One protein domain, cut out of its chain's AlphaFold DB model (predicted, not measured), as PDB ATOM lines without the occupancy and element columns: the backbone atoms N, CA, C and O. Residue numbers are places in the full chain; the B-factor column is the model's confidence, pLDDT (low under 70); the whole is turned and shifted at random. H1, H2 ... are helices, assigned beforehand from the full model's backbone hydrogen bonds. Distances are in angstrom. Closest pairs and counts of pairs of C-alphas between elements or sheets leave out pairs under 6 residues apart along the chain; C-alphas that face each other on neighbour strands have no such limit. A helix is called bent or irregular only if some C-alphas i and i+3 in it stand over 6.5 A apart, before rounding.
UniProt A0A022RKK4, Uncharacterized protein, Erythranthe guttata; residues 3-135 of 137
ATOM      1  N   SER A   3      68.651 -95.967  21.430       51.31
ATOM      2  CA  SER A   3      69.090 -95.527  22.776       51.31
ATOM      3  C   SER A   3      70.049 -94.326  22.754       51.31
ATOM      4  O   SER A   3      69.904 -93.399  23.539       51.31
ATOM      5  N   LEU A   4      70.989 -94.300  21.799       52.72
ATOM      6  CA  LEU A   4      71.992 -93.231  21.666       52.72
ATOM      7  C   LEU A   4      71.403 -91.895  21.181       52.72
ATOM      8  O   LEU A   4      71.981 -90.842  21.434       52.72
ATOM      9  N   ALA A   5      70.283 -91.927  20.451       54.41
ATOM     10  CA  ALA A   5      69.590 -90.716  20.009       54.41
ATOM     11  C   ALA A   5      68.851 -90.052  21.181       54.41
ATOM     12  O   ALA A   5      68.948 -88.844  21.367       54.41
ATOM     13  N   LEU A   6      68.207 -90.872  22.014       56.50
ATOM     14  CA  LEU A   6      67.434 -90.438  23.174       56.50
ATOM     15  C   LEU A   6      68.347 -89.886  24.284       56.50
ATOM     16  O   LEU A   6      68.054 -88.850  24.871       56.50
ATOM     17  N   GLU A   7      69.514 -90.498  24.504       58.44
ATOM     18  CA  GLU A   7      70.543 -89.948  25.398       58.44
ATOM     19  C   GLU A   7      71.075 -88.594  24.911       58.44
ATOM     20  O   GLU A   7      71.211 -87.673  25.712       58.44
ATOM     21  N   LYS A   8      71.319 -88.427  23.604       55.41
ATOM     22  CA  LYS A   8      71.754 -87.140  23.032       55.41
ATOM     23  C   LYS A   8      70.683 -86.053  23.141       55.41
ATOM     24  O   LYS A   8      71.031 -84.909  23.411       55.41
ATOM     25  N   GLU A   9      69.405 -86.392  22.972       61.38
ATOM     26  CA  GLU A   9      68.290 -85.461  23.201       61.38
ATOM     27  C   GLU A   9      68.151 -85.070  24.678       61.38
ATOM     28  O   GLU A   9      67.935 -83.898  24.984       61.38
ATOM     29  N   ILE A  10      68.330 -86.017  25.606       60.62
ATOM     30  CA  ILE A  10      68.303 -85.748  27.052       60.62
ATOM     31  C   ILE A  10      69.490 -84.871  27.468       60.62
ATOM     32  O   ILE A  10      69.298 -83.893  28.190       60.62
ATOM     33  N   ILE A  11      70.700 -85.185  26.996       60.06
ATOM     34  CA  ILE A  11      71.923 -84.415  27.273       60.06
ATOM     35  C   ILE A  11      71.805 -83.008  26.680       60.06
ATOM     36  O   ILE A  11      72.001 -82.030  27.396       60.06
ATOM     37  N   GLY A  12      71.370 -82.889  25.422       61.91
ATOM     38  CA  GLY A  12      71.081 -81.595  24.805       61.91
ATOM     39  C   GLY A  12      70.026 -80.812  25.590       61.91
ATOM     40  O   GLY A  12      70.197 -79.626  25.853       61.91
ATOM     41  N   SER A  13      68.970 -81.469  26.074       69.38
ATOM     42  CA  SER A  13      67.976 -80.818  26.933       69.38
ATOM     43  C   SER A  13      68.563 -80.359  28.276       69.38
ATOM     44  O   SER A  13      68.154 -79.309  28.767       69.38
ATOM     45  N   LEU A  14      69.475 -81.113  28.894       74.38
ATOM     46  CA  LEU A  14      70.131 -80.751  30.161       74.38
ATOM     47  C   LEU A  14      71.086 -79.565  29.992       74.38
ATOM     48  O   LEU A  14      71.104 -78.672  30.844       74.38
ATOM     49  N   ASP A  15      71.821 -79.512  28.883       79.06
ATOM     50  CA  ASP A  15      72.725 -78.405  28.562       79.06
ATOM     51  C   ASP A  15      71.945 -77.106  28.323       79.06
ATOM     52  O   ASP A  15      72.281 -76.057  28.878       79.06
ATOM     53  N   TYR A  16      70.834 -77.175  27.584       79.75
ATOM     54  CA  TYR A  16      69.959 -76.020  27.348       79.75
ATOM     55  C   TYR A  16      69.314 -75.511  28.642       79.75
ATOM     56  O   TYR A  16      69.246 -74.300  28.861       79.75
ATOM     57  N   ILE A  17      68.888 -76.411  29.533       79.06
ATOM     58  CA  ILE A  17      68.387 -76.044  30.867       79.06
ATOM     59  C   ILE A  17      69.496 -75.381  31.686       79.06
ATOM     60  O   ILE A  17      69.278 -74.324  32.277       79.06
ATOM     61  N   SER A  18      70.700 -75.952  31.677       82.88
ATOM     62  CA  SER A  18      71.850 -75.437  32.427       82.88
ATOM     63  C   SER A  18      72.285 -74.048  31.964       82.88
ATOM     64  O   SER A  18      72.754 -73.251  32.777       82.88
ATOM     65  N   LEU A  19      72.118 -73.733  30.679       83.56
ATOM     66  CA  LEU A  19      72.374 -72.407  30.111       83.56
ATOM     67  C   LEU A  19      71.239 -71.402  30.379       83.56
ATOM     68  O   LEU A  19      71.442 -70.196  30.214       83.56
ATOM     69  N   GLY A  20      70.074 -71.869  30.833       82.00
ATOM     70  CA  GLY A  20      68.876 -71.052  31.026       82.00
ATOM     71  C   GLY A  20      68.139 -70.744  29.719       82.00
ATOM     72  O   GLY A  20      67.547 -69.678  29.602       82.00
ATOM     73  N   LEU A  21      68.206 -71.640  28.729       82.88
ATOM     74  CA  LEU A  21      67.578 -71.483  27.408       82.88
ATOM     75  C   LEU A  21      66.192 -72.134  27.299       82.88
ATOM     76  O   LEU A  21      65.521 -71.952  26.288       82.88
ATOM     77  N   LYS A  22      65.772 -72.922  28.296       72.25
ATOM     78  CA  LYS A  22      64.461 -73.584  28.310       72.25
ATOM     79  C   LYS A  22      63.438 -72.696  29.038       72.25
ATOM     80  O   LYS A  22      63.737 -72.227  30.132       72.25
ATOM     81  N   ASP A  23      62.275 -72.523  28.404       60.66
ATOM     82  CA  ASP A  23      61.037 -71.823  28.817       60.66
ATOM     83  C   ASP A  23      60.896 -70.322  28.455       60.66
ATOM     84  O   ASP A  23      61.430 -69.473  29.160       60.66
ATOM     85  N   PRO A  24      60.069 -69.968  27.444       53.75
ATOM     86  CA  PRO A  24      59.697 -68.578  27.145       53.75
ATOM     87  C   PRO A  24      58.556 -68.021  28.028       53.75
ATOM     88  O   PRO A  24      58.212 -66.852  27.911       53.75
ATOM     89  N   ILE A  25      57.944 -68.839  28.902       47.66
ATOM     90  CA  ILE A  25      56.671 -68.506  29.588       47.66
ATOM     91  C   ILE A  25      56.818 -68.348  31.112       47.66
ATOM     92  O   ILE A  25      55.937 -67.793  31.767       47.66
ATOM     93  N   LYS A  26      57.927 -68.790  31.712       48.38
ATOM     94  CA  LYS A  26      58.188 -68.514  33.128       48.38
ATOM     95  C   LYS A  26      59.063 -67.284  33.237       48.38
ATOM     96  O   LYS A  26      60.160 -67.276  32.687       48.38
ATOM     97  N   ASP A  27      58.591 -66.306  34.007       49.78
ATOM     98  CA  ASP A  27      59.435 -65.293  34.628       49.78
ATOM     99  C   ASP A  27      60.743 -65.962  35.041       49.78
ATOM    100  O   ASP A  27      60.754 -66.858  35.891       49.78
ATOM    101  N   TYR A  28      61.839 -65.603  34.380       54.94
ATOM    102  CA  TYR A  28      63.156 -66.075  34.760       54.94
ATOM    103  C   TYR A  28      63.414 -65.558  36.182       54.94
ATOM    104  O   TYR A  28      63.880 -64.437  36.375       54.94
ATOM    105  N   ILE A  29      63.086 -66.374  37.195       56.25
ATOM    106  CA  ILE A  29      63.279 -66.058  38.622       56.25
ATOM    107  C   ILE A  29      64.771 -65.776  38.906       56.25
ATOM    108  O   ILE A  29      65.113 -65.125  39.890       56.25
ATOM    109  N   GLY A  30      65.672 -66.186  38.003       69.19
ATOM    110  CA  GLY A  30      67.077 -65.794  37.985       69.19
ATOM    111  C   GLY A  30      67.585 -65.464  36.580       69.19
ATOM    112  O   GLY A  30      67.027 -65.898  35.580       69.19
ATOM    113  N   LYS A  31      68.685 -64.709  36.502       80.19
ATOM    114  CA  LYS A  31      69.332 -64.344  35.232       80.19
ATOM    115  C   LYS A  31      69.865 -65.600  34.514       80.19
ATOM    116  O   LYS A  31      70.637 -66.338  35.135       80.19
ATOM    117  N   PRO A  32      69.521 -65.839  33.232       89.69
ATOM    118  CA  PRO A  32      70.053 -66.963  32.465       89.69
ATOM    119  C   PRO A  32      71.586 -66.957  32.428       89.69
ATOM    120  O   PRO A  32      72.208 -65.922  32.175       89.69
ATOM    121  N   ARG A  33      72.210 -68.124  32.636       90.94
ATOM    122  CA  ARG A  33      73.681 -68.258  32.642       90.94
ATOM    123  C   ARG A  33      74.305 -67.896  31.298       90.94
ATOM    124  O   ARG A  33      75.432 -67.417  31.259       90.94
ATOM    125  N   VAL A  34      73.570 -68.073  30.203       92.50
ATOM    126  CA  VAL A  34      74.020 -67.664  28.870       92.50
ATOM    127  C   VAL A  34      74.388 -66.178  28.795       92.50
ATOM    128  O   VAL A  34      75.341 -65.829  28.105       92.50
ATOM    129  N   LEU A  35      73.708 -65.304  29.547       93.75
ATOM    130  CA  LEU A  35      73.973 -63.865  29.516       93.75
ATOM    131  C   LEU A  35      75.365 -63.534  30.054       93.75
ATOM    132  O   LEU A  35      76.073 -62.716  29.467       93.75
ATOM    133  N   SER A  36      75.778 -64.191  31.145       94.44
ATOM    134  CA  SER A  36      77.115 -63.980  31.701       94.44
ATOM    135  C   SER A  36      78.201 -64.564  30.814       94.44
ATOM    136  O   SER A  36      79.231 -63.927  30.614       94.44
ATOM    137  N   LEU A  37      77.949 -65.722  30.200       95.12
ATOM    138  CA  LEU A  37      78.868 -66.301  29.222       95.12
ATOM    139  C   LEU A  37      79.083 -65.346  28.042       95.12
ATOM    140  O   LEU A  37      80.224 -64.977  27.769       95.12
ATOM    141  N   VAL A  38      78.008 -64.867  27.407       95.38
ATOM    142  CA  VAL A  38      78.087 -63.910  26.288       95.38
ATOM    143  C   VAL A  38      78.836 -62.640  26.694       95.38
ATOM    144  O   VAL A  38      79.710 -62.192  25.953       95.38
ATOM    145  N   SER A  39      78.573 -62.098  27.888       96.12
ATOM    146  CA  SER A  39      79.321 -60.943  28.396       96.12
ATOM    147  C   SER A  39      80.817 -61.225  28.492       96.12
ATOM    148  O   SER A  39      81.622 -60.461  27.966       96.12
ATOM    149  N   THR A  40      81.203 -62.340  29.117       96.00
ATOM    150  CA  THR A  40      82.621 -62.687  29.302       96.00
ATOM    151  C   THR A  40      83.344 -62.909  27.974       96.00
ATOM    152  O   THR A  40      84.502 -62.512  27.835       96.00
ATOM    153  N   PHE A  41      82.675 -63.491  26.973       95.25
ATOM    154  CA  PHE A  41      83.245 -63.666  25.636       95.25
ATOM    155  C   PHE A  41      83.441 -62.332  24.914       95.25
ATOM    156  O   PHE A  41      84.517 -62.102  24.354       95.25
ATOM    157  N   LEU A  42      82.459 -61.430  24.970       94.25
ATOM    158  CA  LEU A  42      82.569 -60.100  24.368       94.25
ATOM    159  C   LEU A  42      83.662 -59.264  25.040       94.25
ATOM    160  O   LEU A  42      84.504 -58.692  24.350       94.25
ATOM    161  N   GLU A  43      83.709 -59.245  26.373       94.56
ATOM    162  CA  GLU A  43      84.755 -58.547  27.130       94.56
ATOM    163  C   GLU A  43      86.148 -59.084  26.783       94.56
ATOM    164  O   GLU A  43      87.063 -58.308  26.499       94.56
ATOM    165  N   ARG A  44      86.314 -60.410  26.720       94.06
ATOM    166  CA  ARG A  44      87.584 -61.036  26.326       94.06
ATOM    167  C   ARG A  44      87.973 -60.702  24.885       94.06
ATOM    168  O   ARG A  44      89.160 -60.500  24.608       94.06
ATOM    169  N   SER A  45      86.998 -60.636  23.983       91.38
ATOM    170  CA  SER A  45      87.211 -60.279  22.577       91.38
ATOM    171  C   SER A  45      87.687 -58.833  22.441       91.38
ATOM    172  O   SER A  45      88.696 -58.588  21.783       91.38
ATOM    173  N   ILE A  46      87.056 -57.895  23.153       91.88
ATOM    174  CA  ILE A  46      87.466 -56.480  23.189       91.88
ATOM    175  C   ILE A  46      88.869 -56.330  23.747       91.88
ATOM    176  O   ILE A  46      89.711 -55.720  23.100       91.88
ATOM    177  N   GLN A  47      89.156 -56.939  24.899       91.75
ATOM    178  CA  GLN A  47      90.488 -56.859  25.497       91.75
ATOM    179  C   GLN A  47      91.570 -57.396  24.551       91.75
ATOM    180  O   GLN A  47      92.691 -56.898  24.529       91.75
ATOM    181  N   THR A  48      91.254 -58.429  23.772       88.44
ATOM    182  CA  THR A  48      92.186 -58.991  22.788       88.44
ATOM    183  C   THR A  48      92.365 -58.054  21.594       88.44
ATOM    184  O   THR A  48      93.497 -57.832  21.171       88.44
ATOM    185  N   CYS A  49      91.287 -57.450  21.089       85.81
ATOM    186  CA  CYS A  49      91.352 -56.459  20.014       85.81
ATOM    187  C   CYS A  49      92.093 -55.180  20.420       85.81
ATOM    188  O   CYS A  49      92.914 -54.696  19.645       85.81
ATOM    189  N   GLU A  50      91.846 -54.652  21.619       85.62
ATOM    190  CA  GLU A  50      92.483 -53.428  22.119       85.62
ATOM    191  C   GLU A  50      93.992 -53.629  22.331       85.62
ATOM    192  O   GLU A  50      94.774 -52.777  21.917       85.62
ATOM    193  N   ARG A  51      94.438 -54.793  22.834       83.56
ATOM    194  CA  ARG A  51      95.879 -55.131  22.902       83.56
ATOM    195  C   ARG A  51      96.554 -55.178  21.528       83.56
ATOM    196  O   ARG A  51      97.723 -54.838  21.400       83.56
ATOM    197  N   ASN A  52      95.820 -55.581  20.495       75.69
ATOM    198  CA  ASN A  52      96.319 -55.654  19.120       75.69
ATOM    199  C   ASN A  52      96.171 -54.320  18.354       75.69
ATOM    200  O   ASN A  52      96.503 -54.245  17.169       75.69
ATOM    201  N   LEU A  53      95.641 -53.268  18.988       67.12
ATOM    202  CA  LEU A  53      95.434 -51.960  18.363       67.12
ATOM    203  C   LEU A  53      96.705 -51.101  18.371       67.12
ATOM    204  O   LEU A  53      96.935 -50.365  17.414       67.12
ATOM    205  N   GLU A  54      97.565 -51.250  19.382       54.81
ATOM    206  CA  GLU A  54      98.808 -50.471  19.529       54.81
ATOM    207  C   GLU A  54      99.797 -50.656  18.361       54.81
ATOM    208  O   GLU A  54     100.664 -49.816  18.138       54.81
ATOM    209  N   THR A  55      99.648 -51.718  17.564       54.03
ATOM    210  CA  THR A  55     100.540 -52.049  16.443       54.03
ATOM    211  C   THR A  55     100.049 -51.573  15.073       54.03
ATOM    212  O   THR A  55     100.768 -51.730  14.089       54.03
ATOM    213  N   SER A  56      98.852 -50.983  14.968       52.62
ATOM    214  CA  SER A  56      98.186 -50.787  13.674       52.62
ATOM    215  C   SER A  56      97.521 -49.413  13.557       52.62
ATOM    216  O   SER A  56      96.304 -49.307  13.431       52.62
ATOM    217  N   LEU A  57      98.322 -48.343  13.545       48.75
ATOM    218  CA  LEU A  57      97.904 -47.044  13.001       48.75
ATOM    219  C   LEU A  57      97.793 -47.154  11.472       48.75
ATOM    220  O   LEU A  57      98.675 -46.712  10.739       48.75
ATOM    221  N   ALA A  58      96.738 -47.789  10.969       49.56
ATOM    222  CA  ALA A  58      96.493 -47.875   9.535       49.56
ATOM    223  C   ALA A  58      94.990 -47.915   9.234       49.56
ATOM    224  O   ALA A  58      94.356 -48.951   9.379       49.56
ATOM    225  N   LYS A  59      94.479 -46.743   8.834       51.84
ATOM    226  CA  LYS A  59      93.413 -46.492   7.848       51.84
ATOM    227  C   LYS A  59      92.284 -47.534   7.760       51.84
ATOM    228  O   LYS A  59      92.386 -48.457   6.965       51.84
ATOM    229  N   ASP A  60      91.171 -47.273   8.441       52.19
ATOM    230  CA  ASP A  60      89.862 -47.836   8.080       52.19
ATOM    231  C   ASP A  60      88.919 -46.685   7.693       52.19
ATOM    232  O   ASP A  60      88.131 -46.193   8.498       52.19
ATOM    233  N   ASP A  61      89.034 -46.227   6.442       48.59
ATOM    234  CA  ASP A  61      88.048 -45.360   5.777       48.59
ATOM    235  C   ASP A  61      86.915 -46.224   5.188       48.59
ATOM    236  O   ASP A  61      86.663 -46.226   3.984       48.59
ATOM    237  N   ASP A  62      86.222 -46.986   6.036       57.41
ATOM    238  CA  ASP A  62      84.918 -47.548   5.685       57.41
ATOM    239  C   ASP A  62      83.822 -46.808   6.458       57.41
ATOM    240  O   ASP A  62      83.563 -47.034   7.642       57.41
ATOM    241  N   VAL A  63      83.165 -45.882   5.760       55.00
ATOM    242  CA  VAL A  63      82.096 -45.021   6.290       55.00
ATOM    243  C   VAL A  63      80.941 -45.848   6.876       55.00
ATOM    244  O   VAL A  63      80.280 -45.396   7.813       55.00
ATOM    245  N   SER A  64      80.715 -47.072   6.385       53.25
ATOM    246  CA  SER A  64      79.634 -47.941   6.868       53.25
ATOM    247  C   SER A  64      79.916 -48.549   8.250       53.25
ATOM    248  O   SER A  64      79.006 -48.703   9.067       53.25
ATOM    249  N   SER A  65      81.191 -48.773   8.564       60.19
ATOM    250  CA  SER A  65      81.675 -49.272   9.853       60.19
ATOM    251  C   SER A  65      81.631 -48.213  10.967       60.19
ATOM    252  O   SER A  65      81.512 -48.555  12.145       60.19
ATOM    253  N   SER A  66      81.632 -46.922  10.608       67.19
ATOM    254  CA  SER A  66      81.610 -45.786  11.547       67.19
ATOM    255  C   SER A  66      80.308 -45.667  12.357       67.19
ATOM    256  O   SER A  66      80.324 -45.211  13.498       67.19
ATOM    257  N   ILE A  67      79.174 -46.144  11.828       85.00
ATOM    258  CA  ILE A  67      77.834 -45.942  12.425       85.00
ATOM    259  C   ILE A  67      77.730 -46.534  13.841       85.00
ATOM    260  O   ILE A  67      76.990 -46.033  14.697       85.00
ATOM    261  N   PHE A  68      78.488 -47.598  14.103       88.94
ATOM    262  CA  PHE A  68      78.500 -48.252  15.403       88.94
ATOM    263  C   PHE A  68      79.494 -47.642  16.389       88.94
ATOM    264  O   PHE A  68      79.387 -47.945  17.573       88.94
ATOM    265  N   TYR A  69      80.411 -46.770  15.968       89.12
ATOM    266  CA  TYR A  69      81.351 -46.117  16.879       89.12
ATOM    267  C   TYR A  69      80.674 -44.970  17.636       89.12
ATOM    268  O   TYR A  69      80.128 -44.027  17.066       89.12
ATOM    269  N   GLY A  70      80.712 -45.043  18.963       85.25
ATOM    270  CA  GLY A  70      80.372 -43.927  19.833       85.25
ATOM    271  C   GLY A  70      81.537 -42.949  19.984       85.25
ATOM    272  O   GLY A  70      82.698 -43.342  19.977       85.25
ATOM    273  N   LEU A  71      81.217 -41.674  20.227       84.44
ATOM    274  CA  LEU A  71      82.212 -40.651  20.591       84.44
ATOM    275  C   LEU A  71      82.880 -40.933  21.948       84.44
ATOM    276  O   LEU A  71      83.990 -40.484  22.213       84.44
ATOM    277  N   ARG A  72      82.177 -41.647  22.832       86.06
ATOM    278  CA  ARG A  72      82.646 -42.018  24.164       86.06
ATOM    279  C   ARG A  72      82.066 -43.371  24.552       86.06
ATOM    280  O   ARG A  72      80.875 -43.608  24.344       86.06
ATOM    281  N   ALA A  73      82.897 -44.214  25.160       85.75
ATOM    282  CA  ALA A  73      82.452 -45.473  25.739       85.75
ATOM    283  C   ALA A  73      81.435 -45.206  26.871       85.75
ATOM    284  O   ALA A  73      81.678 -44.334  27.718       85.75
ATOM    285  N   PRO A  74      80.299 -45.922  26.913       89.00
ATOM    286  CA  PRO A  74      79.367 -45.839  28.031       89.00
ATOM    287  C   PRO A  74      80.049 -46.184  29.360       89.00
ATOM    288  O   PRO A  74      80.886 -47.078  29.419       89.00
ATOM    289  N   SER A  75      79.631 -45.551  30.462       90.44
ATOM    290  CA  SER A  75      80.093 -45.894  31.823       90.44
ATOM    291  C   SER A  75      79.550 -47.236  32.344       90.44
ATOM    292  O   SER A  75      79.731 -47.575  33.510       90.44
ATOM    293  N   LEU A  76      78.853 -47.984  31.490       92.19
ATOM    294  CA  LEU A  76      78.162 -49.222  31.809       92.19
ATOM    295  C   LEU A  76      78.971 -50.412  31.288       92.19
ATOM    296  O   LEU A  76      79.317 -50.456  30.104       92.19
ATOM    297  N   THR A  77      79.209 -51.400  32.148       94.38
ATOM    298  CA  THR A  77      79.856 -52.660  31.742       94.38
ATOM    299  C   THR A  77      78.995 -53.431  30.741       94.38
ATOM    300  O   THR A  77      77.779 -53.227  30.655       94.38
ATOM    301  N   ILE A  78      79.612 -54.347  29.996       95.25
ATOM    302  CA  ILE A  78      78.904 -55.172  29.007       95.25
ATOM    303  C   ILE A  78      77.881 -56.062  29.705       95.25
ATOM    304  O   ILE A  78      76.732 -56.115  29.267       95.25
ATOM    305  N   GLN A  79      78.242 -56.643  30.852       95.50
ATOM    306  CA  GLN A  79      77.323 -57.444  31.659       95.50
ATOM    307  C   GLN A  79      76.083 -56.648  32.060       95.50
ATOM    308  O   GLN A  79      74.955 -57.085  31.845       95.50
ATOM    309  N   GLN A  80      76.278 -55.453  32.625       95.56
ATOM    310  CA  GLN A  80      75.163 -54.602  33.039       95.56
ATOM    311  C   GLN A  80      74.311 -54.158  31.845       95.56
ATOM    312  O   GLN A  80      73.110 -53.934  31.999       95.56
ATOM    313  N   TYR A  81      74.914 -54.008  30.665       96.06
ATOM    314  CA  TYR A  81      74.188 -53.675  29.448       96.06
ATOM    315  C   TYR A  81      73.335 -54.846  28.956       96.06
ATOM    316  O   TYR A  81      72.137 -54.660  28.758       96.06
ATOM    317  N   ILE A  82      73.903 -56.051  28.860       95.75
ATOM    318  CA  ILE A  82      73.179 -57.287  28.521       95.75
ATOM    319  C   ILE A  82      72.017 -57.515  29.486       95.75
ATOM    320  O   ILE A  82      70.894 -57.744  29.044       95.75
ATOM    321  N   ASP A  83      72.257 -57.372  30.791       93.62
ATOM    322  CA  ASP A  83      71.228 -57.523  31.821       93.62
ATOM    323  C   ASP A  83      70.058 -56.548  31.612       93.62
ATOM    324  O   ASP A  83      68.898 -56.911  31.813       93.62
ATOM    325  N   ARG A  84      70.344 -55.303  31.206       94.75
ATOM    326  CA  ARG A  84      69.305 -54.313  30.888       94.75
ATOM    327  C   ARG A  84      68.544 -54.698  29.631       94.75
ATOM    328  O   ARG A  84      67.320 -54.641  29.649       94.75
ATOM    329  N   ILE A  85      69.239 -55.091  28.565       95.25
ATOM    330  CA  ILE A  85      68.579 -55.538  27.336       95.25
ATOM    331  C   ILE A  85      67.642 -56.693  27.670       95.25
ATOM    332  O   ILE A  85      66.461 -56.612  27.354       95.25
ATOM    333  N   PHE A  86      68.118 -57.713  28.383       92.94
ATOM    334  CA  PHE A  86      67.301 -58.862  28.767       92.94
ATOM    335  C   PHE A  86      66.072 -58.450  29.582       92.94
ATOM    336  O   PHE A  86      64.958 -58.852  29.269       92.94
ATOM    337  N   LYS A  87      66.252 -57.564  30.568       91.19
ATOM    338  CA  LYS A  87      65.157 -57.065  31.407       91.19
ATOM    339  C   LYS A  87      64.068 -56.315  30.626       91.19
ATOM    340  O   LYS A  87      62.921 -56.333  31.056       91.19
ATOM    341  N   TYR A  88      64.422 -55.614  29.549       91.50
ATOM    342  CA  TYR A  88      63.511 -54.679  28.873       91.50
ATOM    343  C   TYR A  88      63.070 -55.100  27.464       91.50
ATOM    344  O   TYR A  88      62.128 -54.517  26.944       91.50
ATOM    345  N   SER A  89      63.737 -56.065  26.827       86.25
ATOM    346  CA  SER A  89      63.469 -56.452  25.428       86.25
ATOM    347  C   SER A  89      62.407 -57.539  25.263       86.25
ATOM    348  O   SER A  89      62.016 -57.802  24.132       86.25
ATOM    349  N   CYS A  90      61.964 -58.169  26.361       84.69
ATOM    350  CA  CYS A  90      61.032 -59.306  26.368       84.69
ATOM    351  C   CYS A  90      61.412 -60.443  25.394       84.69
ATOM    352  O   CYS A  90      60.546 -61.216  25.001       84.69
ATOM    353  N   CYS A  91      62.687 -60.532  24.998       89.81
ATOM    354  CA  CYS A  91      63.161 -61.525  24.041       89.81
ATOM    355  C   CYS A  91      63.684 -62.782  24.741       89.81
ATOM    356  O   CYS A  91      64.147 -62.738  25.889       89.81
ATOM    357  N   SER A  92      63.642 -63.905  24.031       90.94
ATOM    358  CA  SER A  92      64.143 -65.181  24.533       90.94
ATOM    359  C   SER A  92      65.655 -65.118  24.806       90.94
ATOM    360  O   SER A  92      66.399 -64.490  24.048       90.94
ATOM    361  N   PRO A  93      66.195 -65.818  25.825       92.00
ATOM    362  CA  PRO A  93      67.643 -65.834  26.076       92.00
ATOM    363  C   PRO A  93      68.474 -66.380  24.906       92.00
ATOM    364  O   PRO A  93      69.641 -66.018  24.749       92.00
ATOM    365  N   SER A  94      67.878 -67.225  24.059       92.12
ATOM    366  CA  SER A  94      68.476 -67.703  22.807       92.12
ATOM    367  C   SER A  94      68.859 -66.556  21.863       92.12
ATOM    368  O   SER A  94      69.879 -66.653  21.176       92.12
ATOM    369  N   CYS A  95      68.129 -65.436  21.885       94.56
ATOM    370  CA  CYS A  95      68.415 -64.254  21.070       94.56
ATOM    371  C   CYS A  95      69.798 -63.662  21.367       94.56
ATOM    372  O   CYS A  95      70.439 -63.135  20.461       94.56
ATOM    373  N   PHE A  96      70.325 -63.819  22.587       95.06
ATOM    374  CA  PHE A  96      71.671 -63.352  22.943       95.06
ATOM    375  C   PHE A  96      72.783 -64.221  22.346       95.06
ATOM    376  O   PHE A  96      73.838 -63.697  21.987       95.06
ATOM    377  N   ILE A  97      72.548 -65.528  22.184       95.06
ATOM    378  CA  ILE A  97      73.482 -66.420  21.479       95.06
ATOM    379  C   ILE A  97      73.545 -66.018  20.009       95.06
ATOM    380  O   ILE A  97      74.626 -65.840  19.450       95.06
ATOM    381  N   ILE A  98      72.382 -65.839  19.385       95.88
ATOM    382  CA  ILE A  98      72.315 -65.467  17.971       95.88
ATOM    383  C   ILE A  98      72.889 -64.069  17.747       95.88
ATOM    384  O   ILE A  98      73.628 -63.865  16.787       95.88
ATOM    385  N   ALA A  99      72.643 -63.132  18.661       97.12
ATOM    386  CA  ALA A  99      73.256 -61.813  18.614       97.12
ATOM    387  C   ALA A  99      74.790 -61.885  18.639       97.12
ATOM    388  O   ALA A  99      75.428 -61.209  17.838       97.12
ATOM    389  N   HIS A 100      75.390 -62.728  19.489       96.06
ATOM    390  CA  HIS A 100      76.842 -62.941  19.483       96.06
ATOM    391  C   HIS A 100      77.326 -63.464  18.122       96.06
ATOM    392  O   HIS A 100      78.297 -62.953  17.571       96.06
ATOM    393  N   ILE A 101      76.616 -64.433  17.532       96.31
ATOM    394  CA  ILE A 101      76.940 -64.963  16.198       96.31
ATOM    395  C   ILE A 101      76.852 -63.861  15.132       96.31
ATOM    396  O   ILE A 101      77.677 -63.815  14.218       96.31
ATOM    397  N   TYR A 102      75.865 -62.968  15.218       96.50
ATOM    398  CA  TYR A 102      75.738 -61.833  14.303       96.50
ATOM    399  C   TYR A 102      76.877 -60.831  14.458       96.50
ATOM    400  O   TYR A 102      77.417 -60.397  13.441       96.50
ATOM    401  N   VAL A 103      77.296 -60.524  15.688       94.81
ATOM    402  CA  VAL A 103      78.473 -59.681  15.950       94.81
ATOM    403  C   VAL A 103      79.726 -60.299  15.324       94.81
ATOM    404  O   VAL A 103      80.413 -59.619  14.563       94.81
ATOM    405  N   ASP A 104      79.981 -61.590  15.550       93.38
ATOM    406  CA  ASP A 104      81.152 -62.282  14.988       93.38
ATOM    407  C   ASP A 104      81.147 -62.271  13.457       93.38
ATOM    408  O   ASP A 104      82.155 -61.962  12.816       93.38
ATOM    409  N   ARG A 105      79.997 -62.581  12.846       94.12
ATOM    410  CA  ARG A 105      79.841 -62.560  11.385       94.12
ATOM    411  C   ARG A 105      80.041 -61.161  10.822       94.12
ATOM    412  O   ARG A 105      80.640 -61.029   9.759       94.12
ATOM    413  N   PHE A 106      79.535 -60.138  11.504       92.12
ATOM    414  CA  PHE A 106      79.696 -58.755  11.080       92.12
ATOM    415  C   PHE A 106      81.174 -58.359  11.085       92.12
ATOM    416  O   PHE A 106      81.681 -57.945  10.047       92.12
ATOM    417  N   ILE A 107      81.883 -58.611  12.190       89.31
ATOM    418  CA  ILE A 107      83.330 -58.375  12.332       89.31
ATOM    419  C   ILE A 107      84.124 -59.063  11.214       89.31
ATOM    420  O   ILE A 107      84.964 -58.437  10.573       89.31
ATOM    421  N   GLN A 108      83.838 -60.337  10.934       89.44
ATOM    422  CA  GLN A 108      84.532 -61.093   9.883       89.44
ATOM    423  C   GLN A 108      84.288 -60.540   8.474       89.44
ATOM    424  O   GLN A 108      85.138 -60.690   7.599       89.44
ATOM    425  N   ARG A 109      83.118 -59.946   8.220       89.19
ATOM    426  CA  ARG A 109      82.738 -59.437   6.893       89.19
ATOM    427  C   ARG A 109      83.227 -58.019   6.641       89.19
ATOM    428  O   ARG A 109      83.562 -57.710   5.502       89.19
ATOM    429  N   THR A 110      83.248 -57.178   7.668       85.56
ATOM    430  CA  THR A 110      83.652 -55.771   7.555       85.56
ATOM    431  C   THR A 110      85.104 -55.537   7.951       85.56
ATOM    432  O   THR A 110      85.611 -54.442   7.748       85.56
ATOM    433  N   ASN A 111      85.787 -56.547   8.504       83.25
ATOM    434  CA  ASN A 111      87.094 -56.409   9.156       83.25
ATOM    435  C   ASN A 111      87.095 -55.380  10.306       83.25
ATOM    436  O   ASN A 111      88.156 -54.962  10.767       83.25
ATOM    437  N   LEU A 112      85.910 -55.006  10.807       84.50
ATOM    438  CA  LEU A 112      85.764 -54.070  11.912       84.50
ATOM    439  C   LEU A 112      86.352 -54.664  13.190       84.50
ATOM    440  O   LEU A 112      86.062 -55.798  13.569       84.50
ATOM    441  N   ARG A 113      87.124 -53.863  13.921       86.75
ATOM    442  CA  ARG A 113      87.650 -54.258  15.231       86.75
ATOM    443  C   ARG A 113      86.632 -53.965  16.326       86.75
ATOM    444  O   ARG A 113      86.178 -52.830  16.477       86.75
ATOM    445  N   LEU A 114      86.304 -54.975  17.128       89.50
ATOM    446  CA  LEU A 114      85.420 -54.804  18.278       89.50
ATOM    447  C   LEU A 114      86.154 -54.046  19.389       89.50
ATOM    448  O   LEU A 114      87.219 -54.468  19.838       89.50
ATOM    449  N   THR A 115      85.588 -52.930  19.835       91.69
ATOM    450  CA  THR A 115      86.168 -52.077  20.880       91.69
ATOM    451  C   THR A 115      85.101 -51.635  21.872       91.69
ATOM    452  O   THR A 115      83.895 -51.730  21.612       91.69
ATOM    453  N   SER A 116      85.537 -51.074  22.997       91.31
ATOM    454  CA  SER A 116      84.653 -50.425  23.975       91.31
ATOM    455  C   SER A 116      83.805 -49.273  23.404       91.31
ATOM    456  O   SER A 116      82.799 -48.901  24.009       91.31
ATOM    457  N   LEU A 117      84.154 -48.725  22.232       90.88
ATOM    458  CA  LEU A 117      83.404 -47.647  21.578       90.88
ATOM    459  C   LEU A 117      82.244 -48.139  20.708       90.88
ATOM    460  O   LEU A 117      81.309 -47.372  20.484       90.88
ATOM    461  N   ASN A 118      82.289 -49.381  20.212       92.62
ATOM    462  CA  ASN A 118      81.298 -49.891  19.261       92.62
ATOM    463  C   ASN A 118      80.468 -51.078  19.766       92.62
ATOM    464  O   ASN A 118      79.337 -51.261  19.306       92.62
ATOM    465  N   VAL A 119      80.965 -51.832  20.753       94.38
ATOM    466  CA  VAL A 119      80.312 -53.067  21.212       94.38
ATOM    467  C   VAL A 119      78.876 -52.846  21.672       94.38
ATOM    468  O   VAL A 119      78.003 -53.615  21.285       94.38
ATOM    469  N   HIS A 120      78.585 -51.796  22.447       95.25
ATOM    470  CA  HIS A 120      77.232 -51.579  22.971       95.25
ATOM    471  C   HIS A 120      76.227 -51.364  21.837       95.25
ATOM    472  O   HIS A 120      75.158 -51.968  21.840       95.25
ATOM    473  N   ARG A 121      76.582 -50.552  20.834       94.62
ATOM    474  CA  ARG A 121      75.707 -50.275  19.684       94.62
ATOM    475  C   ARG A 121      75.537 -51.515  18.807       94.62
ATOM    476  O   ARG A 121      74.409 -51.844  18.457       94.62
ATOM    477  N   LEU A 122      76.623 -52.234  18.518       94.56
ATOM    478  CA  LEU A 122      76.564 -53.493  17.767       94.56
ATOM    479  C   LEU A 122      75.699 -54.540  18.466       94.56
ATOM    480  O   LEU A 122      74.904 -55.224  17.818       94.56
ATOM    481  N   LEU A 123      75.831 -54.653  19.787       95.88
ATOM    482  CA  LEU A 123      75.145 -55.666  20.571       95.88
ATOM    483  C   LEU A 123      73.633 -55.466  20.563       95.88
ATOM    484  O   LEU A 123      72.911 -56.410  20.253       95.88
ATOM    485  N   ILE A 124      73.138 -54.256  20.851       96.25
ATOM    486  CA  ILE A 124      71.688 -54.012  20.847       96.25
ATOM    487  C   ILE A 124      71.090 -54.219  19.460       96.25
ATOM    488  O   ILE A 124      70.056 -54.870  19.342       96.25
ATOM    489  N   THR A 125      71.756 -53.751  18.403       96.19
ATOM    490  CA  THR A 125      71.288 -53.972  17.032       96.19
ATOM    491  C   THR A 125      71.229 -55.462  16.709       96.19
ATOM    492  O   THR A 125      70.228 -55.934  16.176       96.19
ATOM    493  N   SER A 126      72.254 -56.222  17.093       96.88
ATOM    494  CA  SER A 126      72.298 -57.669  16.868       96.88
ATOM    495  C   SER A 126      71.206 -58.407  17.644       96.88
ATOM    496  O   SER A 126      70.556 -59.283  17.077       96.88
ATOM    497  N   VAL A 127      70.949 -58.027  18.902       97.00
ATOM    498  CA  VAL A 127      69.856 -58.595  19.710       97.00
ATOM    499  C   VAL A 127      68.496 -58.258  19.110       97.00
ATOM    500  O   VAL A 127      67.662 -59.146  18.998       97.00
ATOM    501  N   MET A 128      68.271 -57.021  18.664       95.56
ATOM    502  CA  MET A 128      67.011 -56.635  18.020       95.56
ATOM    503  C   MET A 128      66.742 -57.445  16.747       95.56
ATOM    504  O   MET A 128      65.618 -57.892  16.528       95.56
ATOM    505  N   VAL A 129      67.766 -57.654  15.913       96.38
ATOM    506  CA  VAL A 129      67.647 -58.477  14.697       96.38
ATOM    507  C   VAL A 129      67.400 -59.943  15.053       96.38
ATOM    508  O   VAL A 129      66.569 -60.585  14.418       96.38
ATOM    509  N   ALA A 130      68.089 -60.469  16.069       96.00
ATOM    510  CA  ALA A 130      67.889 -61.836  16.543       96.00
ATOM    511  C   ALA A 130      66.472 -62.045  17.086       96.00
ATOM    512  O   ALA A 130      65.804 -62.975  16.649       96.00
ATOM    513  N   ALA A 131      65.992 -61.152  17.955       94.12
ATOM    514  CA  ALA A 131      64.643 -61.199  18.510       94.12
ATOM    515  C   ALA A 131      63.583 -61.152  17.407       94.12
ATOM    516  O   ALA A 131      62.719 -62.012  17.362       94.12
ATOM    517  N   LYS A 132      63.713 -60.231  16.442       93.25
ATOM    518  CA  LYS A 132      62.793 -60.141  15.297       93.25
ATOM    519  C   LYS A 132      62.723 -61.428  14.463       93.25
ATOM    520  O   LYS A 132      61.719 -61.664  13.803       93.25
ATOM    521  N   PHE A 133      63.813 -62.186  14.401       91.56
ATOM    522  CA  PHE A 133      63.886 -63.398  13.589       91.56
ATOM    523  C   PHE A 133      63.466 -64.659  14.353       91.56
ATOM    524  O   PHE A 133      62.956 -65.588  13.738       91.56
ATOM    525  N   MET A 134      63.734 -64.714  15.658       87.81
ATOM    526  CA  MET A 134      63.571 -65.922  16.470       87.81
ATOM    527  C   MET A 134      62.311 -65.938  17.321       87.81
ATOM    528  O   MET A 134      61.794 -67.019  17.584       87.81
ATOM    529  N   ASP A 135      61.879 -64.775  17.801       87.31
ATOM    530  CA  ASP A 135      60.698 -64.663  18.642       87.31
ATOM    531  C   ASP A 135      59.504 -64.298  17.746       87.31
ATOM    532  O   ASP A 135      59.542 -63.292  17.035       87.31
TER     533      ASP A 135
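What this domain is: This is residues 3 to 135 of the 137 residues of an uncharacterized protein of Erythranthe guttata (UniProt A0A022RKK4). Four helices, H2, H4, H5 and H6, make the body: H5 runs alongside the longest helix, H2, while H6 crosses H5 on another side and H4 crosses H2. Residues 3 to 12 of H1 stick out as an arm at one end, and residues 54 to 59 of the loop between H2 and H3 stick out at the other. The printed part has 133 residues with six named helices, H1 to H6 in order, and no named strand; the class is all helix. It is only just compact, close to loose, with a radius of gyration of the C-alphas of 16.9 A, and its elongated outline spans 56 by 34 by 25 A.

Where its parts are: H2, residues 33 to 51, is 27.6 A long and begins at C-alpha 33 (73.681, -68.258, 32.642). H5, residues 94 to 110, is 24.6 A long. H6, residues 119 to 134, is 21.6 A long and ends at C-alpha 134 (63.571, -65.922, 16.470). H4, residues 78 to 89, measures 15.9 A. H1, residues 3 to 19, is 24.5 A long and begins at C-alpha 3 (69.090, -95.527, 22.776). H3, residues 65 to 68, is neither bent nor irregular, but only just: C-alphas 65 and 68 are 6.5 A apart.

How they stand to each other: H2 and H6 are the hubs, touching three helices each, and are themselves only just apart, at 8.0 A. Residues 34 to 38 of H2 touch H5 at a shallow tilt of 20 degrees, the same way; the closest C-alphas, of Leu 35 and Phe 96, are 7.0 A apart. H2 touches H4 with residues 35 to 43 at a steep tilt of 43 degrees, opposite ways, closest at C-alphas 39 and 79, 5.2 A. H5 and H6 touch at a steep tilt of 59 degrees, opposite ways, with C-alphas 99 and 126 closest at 4.6 A. H4 and H6 only just touch, with 3 pairs of C-alphas within 8 A, the closest being 78 and 120 at 7.2 A; their shallow tilt of 34.7 degrees, the same way, is only just short of steep. H3 and H6 only just touch, also with 3 such pairs, the closest being C-alphas 68 and 121 at 5.5 A. H1 only just touches H2, again with 3 pairs, closest at C-alphas 19 and 33, 5.0 A, and at 72 degrees is only just about perpendicular to it. The helix packing is part aligned, part crossed. Every O i to N i+4 pair is within hydrogen-bond range in H1, H2, H4, H5 and H6; H3 is too short for such a pair.

The domain as a whole: The two C-alphas farthest apart, of Ser 3 and Leu 57, lie 57.2 A from each other. The printed part has no cut. The links H1 to H2 and H2 to H3 are long, with 13 residues each. Mean pLDDT of the printed part is 82.1; residues 3 to 13, 23 to 30 and 53 to 66 are under 70.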